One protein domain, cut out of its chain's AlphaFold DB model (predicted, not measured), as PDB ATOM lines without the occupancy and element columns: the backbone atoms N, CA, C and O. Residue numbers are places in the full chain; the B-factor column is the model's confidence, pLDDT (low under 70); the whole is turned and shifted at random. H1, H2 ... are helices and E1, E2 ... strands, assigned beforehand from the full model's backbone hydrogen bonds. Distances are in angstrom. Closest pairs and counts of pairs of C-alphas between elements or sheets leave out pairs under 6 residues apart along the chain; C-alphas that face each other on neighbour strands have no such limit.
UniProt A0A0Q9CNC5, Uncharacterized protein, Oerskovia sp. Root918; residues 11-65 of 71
ATOM      1  N   GLU A  11       7.675   5.299  35.110       91.12
ATOM      2  CA  GLU A  11       7.759   6.196  33.961       91.12
ATOM      3  C   GLU A  11       7.393   7.616  34.397       91.12
ATOM      4  O   GLU A  11       6.326   7.846  34.969       91.12
ATOM      5  N   ASP A  12       8.275   8.577  34.135       91.62
ATOM      6  CA  ASP A  12       8.022   9.993  34.405       91.62
ATOM      7  C   ASP A  12       7.033  10.559  33.369       91.62
ATOM      8  O   ASP A  12       7.284  10.500  32.165       91.62
ATOM      9  N   LEU A  13       5.906  11.105  33.838       92.75
ATOM     10  CA  LEU A  13       4.868  11.720  33.002       92.75
ATOM     11  C   LEU A  13       4.812  13.249  33.174       92.75
ATOM     12  O   LEU A  13       3.878  13.894  32.684       92.75
ATOM     13  N   GLY A  14       5.786  13.837  33.870       92.38
ATOM     14  CA  GLY A  14       5.867  15.258  34.176       92.38
ATOM     15  C   GLY A  14       5.922  15.551  35.681       92.38
ATOM     16  O   GLY A  14       5.925  14.645  36.510       92.38
ATOM     17  N   PRO A  15       5.924  16.842  36.061       88.62
ATOM     18  CA  PRO A  15       6.340  17.299  37.390       88.62
ATOM     19  C   PRO A  15       5.553  16.709  38.570       88.62
ATOM     20  O   PRO A  15       6.110  16.598  39.656       88.62
ATOM     21  N   ASP A  16       4.301  16.300  38.352       89.94
ATOM     22  CA  ASP A  16       3.398  15.837  39.414       89.94
ATOM     23  C   ASP A  16       2.805  14.446  39.138       89.94
ATOM     24  O   ASP A  16       1.838  14.042  39.786       89.94
ATOM     25  N   LYS A  17       3.300  13.727  38.119       91.88
ATOM     26  CA  LYS A  17       2.697  12.463  37.673       91.88
ATOM     27  C   LYS A  17       3.749  11.476  37.197       91.88
ATOM     28  O   LYS A  17       4.655  11.819  36.451       91.88
ATOM     29  N   CYS A  18       3.548  10.216  37.546       93.50
ATOM     30  CA  CYS A  18       4.286   9.098  36.980       93.50
ATOM     31  C   CYS A  18       3.342   7.913  36.767       93.50
ATOM     32  O   CYS A  18       2.272   7.843  37.380       93.50
ATOM     33  N   SER A  19       3.724   6.996  35.881       90.94
ATOM     34  CA  SER A  19       3.141   5.658  35.831       90.94
ATOM     35  C   SER A  19       4.038   4.709  36.625       90.94
ATOM     36  O   SER A  19       5.258   4.881  36.667       90.94
ATOM     37  N   VAL A  20       3.434   3.736  37.304       89.50
ATOM     38  CA  VAL A  20       4.160   2.726  38.077       89.50
ATOM     39  C   VAL A  20       3.627   1.359  37.684       89.50
ATOM     40  O   VAL A  20       2.430   1.095  37.807       89.50
ATOM     41  N   GLU A  21       4.525   0.485  37.253       87.00
ATOM     42  CA  GLU A  21       4.259  -0.928  37.027       87.00
ATOM     43  C   GLU A  21       5.057  -1.731  38.047       87.00
ATOM     44  O   GLU A  21       6.266  -1.565  38.158       87.00
ATOM     45  N   VAL A  22       4.400  -2.584  38.829       87.19
ATOM     46  CA  VAL A  22       5.076  -3.374  39.861       87.19
ATOM     47  C   VAL A  22       4.389  -4.717  40.048       87.19
ATOM     48  O   VAL A  22       3.159  -4.812  40.070       87.19
ATOM     49  N   GLY A  23       5.200  -5.767  40.156       83.12
ATOM     50  CA  GLY A  23       4.722  -7.125  40.370       83.12
ATOM     51  C   GLY A  23       4.133  -7.316  41.767       83.12
ATOM     52  O   GLY A  23       4.604  -6.761  42.758       83.12
ATOM     53  N   SER A  24       3.094  -8.142  41.873       86.69
ATOM     54  CA  SER A  24       2.574  -8.577  43.168       86.69
ATOM     55  C   SER A  24       1.900  -9.935  43.067       86.69
ATOM     56  O   SER A  24       1.410 -10.333  42.014       86.69
ATOM     57  N   TRP A  25       1.851 -10.640  44.193       83.50
ATOM     58  CA  TRP A  25       1.271 -11.978  44.294       83.50
ATOM     59  C   TRP A  25      -0.238 -11.933  44.588       83.50
ATOM     60  O   TRP A  25      -0.899 -12.968  44.612       83.50
ATOM     61  N   SER A  26      -0.801 -10.740  44.817       90.50
ATOM     62  CA  SER A  26      -2.247 -10.521  44.890       90.50
ATOM     63  C   SER A  26      -2.609  -9.061  44.621       90.50
ATOM     64  O   SER A  26      -1.822  -8.150  44.885       90.50
ATOM     65  N   TRP A  27      -3.844  -8.820  44.182       93.81
ATOM     66  CA  TRP A  27      -4.354  -7.463  43.980       93.81
ATOM     67  C   TRP A  27      -4.423  -6.650  45.277       93.81
ATOM     68  O   TRP A  27      -4.117  -5.462  45.269       93.81
ATOM     69  N   THR A  28      -4.754  -7.276  46.410       94.19
ATOM     70  CA  THR A  28      -4.787  -6.605  47.720       94.19
ATOM     71  C   THR A  28      -3.390  -6.207  48.196       94.19
ATOM     72  O   THR A  28      -3.221  -5.119  48.748       94.19
ATOM     73  N   ALA A  29      -2.379  -7.051  47.964       91.94
ATOM     74  CA  ALA A  29      -0.992  -6.713  48.276       91.94
ATOM     75  C   ALA A  29      -0.504  -5.553  47.398       91.94
ATOM     76  O   ALA A  29       0.082  -4.611  47.924       91.94
ATOM     77  N   LEU A  30      -0.825  -5.565  46.098       92.44
ATOM     78  CA  LEU A  30      -0.515  -4.461  45.189       92.44
ATOM     79  C   LEU A  30      -1.198  -3.149  45.605       92.44
ATOM     80  O   LEU A  30      -0.546  -2.114  45.692       92.44
ATOM     81  N   ALA A  31      -2.493  -3.187  45.924       94.19
ATOM     82  CA  ALA A  31      -3.228  -2.009  46.382       94.19
ATOM     83  C   ALA A  31      -2.660  -1.448  47.700       94.19
ATOM     84  O   ALA A  31      -2.532  -0.235  47.847       94.19
ATOM     85  N   SER A  32      -2.248  -2.315  48.632       93.56
ATOM     86  CA  SER A  32      -1.585  -1.905  49.882       93.56
ATOM     87  C   SER A  32      -0.213  -1.273  49.622       93.56
ATOM     88  O   SER A  32       0.125  -0.250  50.218       93.56
ATOM     89  N   LEU A  33       0.571  -1.864  48.712       91.88
ATOM     90  CA  LEU A  33       1.887  -1.371  48.299       91.88
ATOM     91  C   LEU A  33       1.793   0.046  47.714       91.88
ATOM     92  O   LEU A  33       2.573   0.916  48.095       91.88
ATOM     93  N   LEU A  34       0.823   0.266  46.825       91.25
ATOM     94  CA  LEU A  34       0.559   1.559  46.196       91.25
ATOM     95  C   LEU A  34      -0.045   2.567  47.185       91.25
ATOM     96  O   LEU A  34       0.340   3.730  47.172       91.25
ATOM     97  N   GLY A  35      -0.942   2.137  48.078       91.62
ATOM     98  CA  GLY A  35      -1.558   3.009  49.086       91.62
ATOM     99  C   GLY A  35      -0.555   3.628  50.068       91.62
ATOM    100  O   GLY A  35      -0.760   4.747  50.528       91.62
ATOM    101  N   ARG A  36       0.571   2.947  50.330       90.69
ATOM    102  CA  ARG A  36       1.699   3.475  51.122       90.69
ATOM    103  C   ARG A  36       2.350   4.723  50.508       90.69
ATOM    104  O   ARG A  36       3.058   5.430  51.213       90.69
ATOM    105  N   LEU A  37       2.166   4.986  49.214       89.56
ATOM    106  CA  LEU A  37       2.791   6.135  48.551       89.56
ATOM    107  C   LEU A  37       2.190   7.481  48.979       89.56
ATOM    108  O   LEU A  37       2.753   8.509  48.620       89.56
ATOM    109  N   GLU A  38       1.074   7.478  49.720       86.81
ATOM    110  CA  GLU A  38       0.414   8.693  50.227       86.81
ATOM    111  C   GLU A  38       0.106   9.722  49.119       86.81
ATOM    112  O   GLU A  38       0.085  10.929  49.344       86.81
ATOM    113  N   ALA A  39      -0.151   9.227  47.905       89.94
ATOM    114  CA  ALA A  39      -0.469  10.016  46.722       89.94
ATOM    115  C   ALA A  39      -1.808   9.575  46.122       89.94
ATOM    116  O   ALA A  39      -2.266   8.451  46.343       89.94
ATOM    117  N   ASP A  40      -2.417  10.446  45.317       91.38
ATOM    118  CA  ASP A  40      -3.598  10.086  44.539       91.38
ATOM    119  C   ASP A  40      -3.254   8.971  43.541       91.38
ATOM    120  O   ASP A  40      -2.362   9.106  42.701       91.38
ATOM    121  N   VAL A  41      -3.988   7.858  43.617       91.12
ATOM    122  CA  VAL A  41      -3.787   6.702  42.735       91.12
ATOM    123  C   VAL A  41      -4.918   6.612  41.717       91.12
ATOM    124  O   VAL A  41      -6.088   6.433  42.058       91.12
ATOM    125  N   HIS A  42      -4.555   6.643  40.436       90.75
ATOM    126  CA  HIS A  42      -5.471   6.381  39.331       90.75
ATOM    127  C   HIS A  42      -5.226   4.984  38.749       90.75
ATOM    128  O   HIS A  42      -4.277   4.768  37.999       90.75
ATOM    129  N   VAL A  43      -6.106   4.026  39.057       84.75
ATOM    130  CA  VAL A  43      -6.018   2.669  38.493       84.75
ATOM    131  C   VAL A  43      -6.580   2.649  37.073       84.75
ATOM    132  O   VAL A  43      -7.801   2.724  36.882       84.75
ATOM    133  N   LEU A  44      -5.694   2.510  36.087       78.50
ATOM    134  CA  LEU A  44      -6.056   2.384  34.672       78.50
ATOM    135  C   LEU A  44      -6.577   0.975  34.345       78.50
ATOM    136  O   LEU A  44      -7.609   0.837  33.695       78.50
ATOM    137  N   HIS A  45      -5.897  -0.058  34.845       75.50
ATOM    138  CA  HIS A  45      -6.230  -1.476  34.688       75.50
ATOM    139  C   HIS A  45      -5.387  -2.333  35.658       75.50
ATOM    140  O   HIS A  45      -4.363  -1.854  36.147       75.50
ATOM    141  N   PRO A  46      -5.753  -3.605  35.899       86.50
ATOM    142  CA  PRO A  46      -7.031  -4.236  35.562       86.50
ATOM    143  C   PRO A  46      -8.130  -3.880  36.589       86.50
ATOM    144  O   PRO A  46      -7.862  -3.237  37.609       86.50
ATOM    145  N   GLN A  47      -9.393  -4.229  36.312       90.50
ATOM    146  CA  GLN A  47     -10.538  -3.840  37.157       90.50
ATOM    147  C   GLN A  47     -10.430  -4.421  38.577       90.50
ATOM    148  O   GLN A  47     -10.842  -3.787  39.547       90.50
ATOM    149  N   GLU A  48      -9.827  -5.593  38.708       92.56
ATOM    150  CA  GLU A  48      -9.596  -6.319  39.951       92.56
ATOM    151  C   GLU A  48      -8.727  -5.522  40.926       92.56
ATOM    152  O   GLU A  48      -9.002  -5.513  42.126       92.56
ATOM    153  N   LEU A  49      -7.736  -4.774  40.426       92.94
ATOM    154  CA  LEU A  49      -6.940  -3.883  41.268       92.94
ATOM    155  C   LEU A  49      -7.808  -2.757  41.844       92.94
ATOM    156  O   LEU A  49      -7.716  -2.442  43.030       92.94
ATOM    157  N   ARG A  50      -8.707  -2.184  41.036       94.56
ATOM    158  CA  ARG A  50      -9.652  -1.159  41.506       94.56
ATOM    159  C   ARG A  50     -10.599  -1.711  42.574       94.56
ATOM    160  O   ARG A  50     -10.874  -1.019  43.551       94.56
ATOM    161  N   LEU A  51     -11.076  -2.946  42.411       95.81
ATOM    162  CA  LEU A  51     -11.899  -3.620  43.421       95.81
ATOM    163  C   LEU A  51     -11.119  -3.836  44.724       95.81
ATOM    164  O   LEU A  51     -11.638  -3.527  45.794       95.81
ATOM    165  N   ALA A  52      -9.855  -4.259  44.641       96.19
ATOM    166  CA  ALA A  52      -8.998  -4.447  45.810       96.19
ATOM    167  C   ALA A  52      -8.770  -3.146  46.604       96.19
ATOM    168  O   ALA A  52      -8.790  -3.174  47.836       96.19
ATOM    169  N   PHE A  53      -8.621  -1.997  45.930       95.56
ATOM    170  CA  PHE A  53      -8.614  -0.690  46.603       95.56
ATOM    171  C   PHE A  53      -9.920  -0.427  47.362       95.56
ATOM    172  O   PHE A  53      -9.882   0.013  48.508       95.56
ATOM    173  N   GLY A  54     -11.071  -0.730  46.753       95.62
ATOM    174  CA  GLY A  54     -12.376  -0.601  47.406       95.62
ATOM    175  C   GLY A  54     -12.508  -1.483  48.650       95.62
ATOM    176  O   GLY A  54     -12.972  -1.022  49.692       95.62
ATOM    177  N   GLU A  55     -12.048  -2.732  48.579       97.06
ATOM    178  CA  GLU A  55     -12.044  -3.650  49.722       97.06
ATOM    179  C   GLU A  55     -11.152  -3.156  50.866       97.06
ATOM    180  O   GLU A  55     -11.562  -3.205  52.029       97.06
ATOM    181  N   LEU A  56      -9.945  -2.664  50.559       96.62
ATOM    182  CA  LEU A  56      -9.049  -2.082  51.562       96.62
ATOM    183  C   LEU A  56      -9.647  -0.826  52.190       96.62
ATOM    184  O   LEU A  56      -9.645  -0.710  53.413       96.62
ATOM    185  N   ALA A  57     -10.226   0.066  51.385       95.81
ATOM    186  CA  ALA A  57     -10.900   1.257  51.888       95.81
ATOM    187  C   ALA A  57     -12.030   0.893  52.862       95.81
ATOM    188  O   ALA A  57     -12.105   1.447  53.954       95.81
ATOM    189  N   GLN A  58     -12.862  -0.101  52.529       96.81
ATOM    190  CA  GLN A  58     -13.906  -0.587  53.435       96.81
ATOM    191  C   GLN A  58     -13.339  -1.202  54.721       96.81
ATOM    192  O   GLN A  58     -13.915  -1.012  55.791       96.81
ATOM    193  N   ARG A  59     -12.225  -1.945  54.646       95.25
ATOM    194  CA  ARG A  59     -11.553  -2.506  55.833       95.25
ATOM    195  C   ARG A  59     -11.028  -1.404  56.746       95.25
ATOM    196  O   ARG A  59     -11.271  -1.461  57.945       95.25
ATOM    197  N   PHE A  60     -10.354  -0.404  56.185       94.62
ATOM    198  CA  PHE A  60      -9.825   0.720  56.956       94.62
ATOM    199  C   PHE A  60     -10.932   1.613  57.509       94.62
ATOM    200  O   PHE A  60     -10.805   2.089  58.629       94.62
ATOM    201  N   GLN A  61     -12.038   1.782  56.781       96.00
ATOM    202  CA  GLN A  61     -13.204   2.513  57.267       96.00
ATOM    203  C   GLN A  61     -13.866   1.831  58.468       96.00
ATOM    204  O   GLN A  61     -14.308   2.523  59.379       96.00
ATOM    205  N   ARG A  62     -13.946   0.494  58.478       94.88
ATOM    206  CA  ARG A  62     -14.420  -0.249  59.656       94.88
ATOM    207  C   ARG A  62     -13.441  -0.113  60.818       94.88
ATOM    208  O   ARG A  62     -13.837   0.303  61.890       94.88
ATOM    209  N   ALA A  63     -12.150  -0.326  60.562       94.06
ATOM    210  CA  ALA A  63     -11.118  -0.224  61.594       94.06
ATOM    211  C   ALA A  63     -10.968   1.186  62.201       94.06
ATOM    212  O   ALA A  63     -10.442   1.322  63.303       94.06
ATOM    213  N   SER A  64     -11.379   2.237  61.484       94.75
ATOM    214  CA  SER A  64     -11.384   3.612  61.992       94.75
ATOM    215  C   SER A  64     -12.676   3.994  62.715       94.75
ATOM    216  O   SER A  64     -12.715   5.066  63.321       94.75
ATOM    217  N   ASP A  65     -13.711   3.148  62.678       94.25
ATOM    218  CA  ASP A  65     -14.950   3.351  63.422       94.25
ATOM    219  C   ASP A  65     -14.692   3.122  64.924       94.25
ATOM    220  O   ASP A  65     -14.375   2.003  65.334       94.25
TER     221      ASP A  65
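Overview. This is residues 11 to 65 of the 71 residues of an uncharacterized protein of Oerskovia sp. Root918 (UniProt A0A0Q9CNC5). Short helix H1 and longer helix H2 pack on each other at a steep tilt, and the last part of H2 sticks out at one end of an elongated shape, with residues 58 to 65 standing free. At the opposite end is strand E1, on which residues 11 to 12 fold back in a short antiparallel pairing with residues 18 to 19. The printed part has 55 residues, with one named strand and two named helices in the order E1, H1, H2; the class is mostly helix. It is only just loose, close to compact, with a radius of gyration of the C-alphas of 12.2 A and spans of 38 by 23 by 16 A.

Arrangement. E1, residues 18 to 22, pairs with no named strand. A tight link of 4 residues joins it to H1, residues 27 to 35; their closest C-alphas, those of Val 22 and Leu 30, are 7.8 A apart. H1 and H2, residues 47 to 63, touch, with Thr 28 and Ala 52 closest at 5.1 A between C-alphas. They run the same way at a steep tilt of 68 degrees, only just short of about perpendicular. E1 and H2 are apart. In H1 and H2 every O i to N i+4 pair is within hydrogen-bond range.

Along the chain. E1 begins at C-alpha 18, (4.286, 9.098, 36.980), and is 12.8 A long from first to last C-alpha. H1 is 12.0 A long, with C-alpha 27 at (-4.354, -7.463, 43.980). H2 is 24.7 A long and ends at C-alpha 63, (-11.118, -0.224, 61.594).

Size, cuts and confidence. The C-alphas farthest apart, those of Gly 14 and Asp 65, are 37.8 A apart. Without residues 58 to 65 the body spans 30 by 19 by 16 A. The link from H1 to H2, 11 residues, is long. The printed part has no cut; its mean pLDDT is 91.4, and no printed residue is under 70.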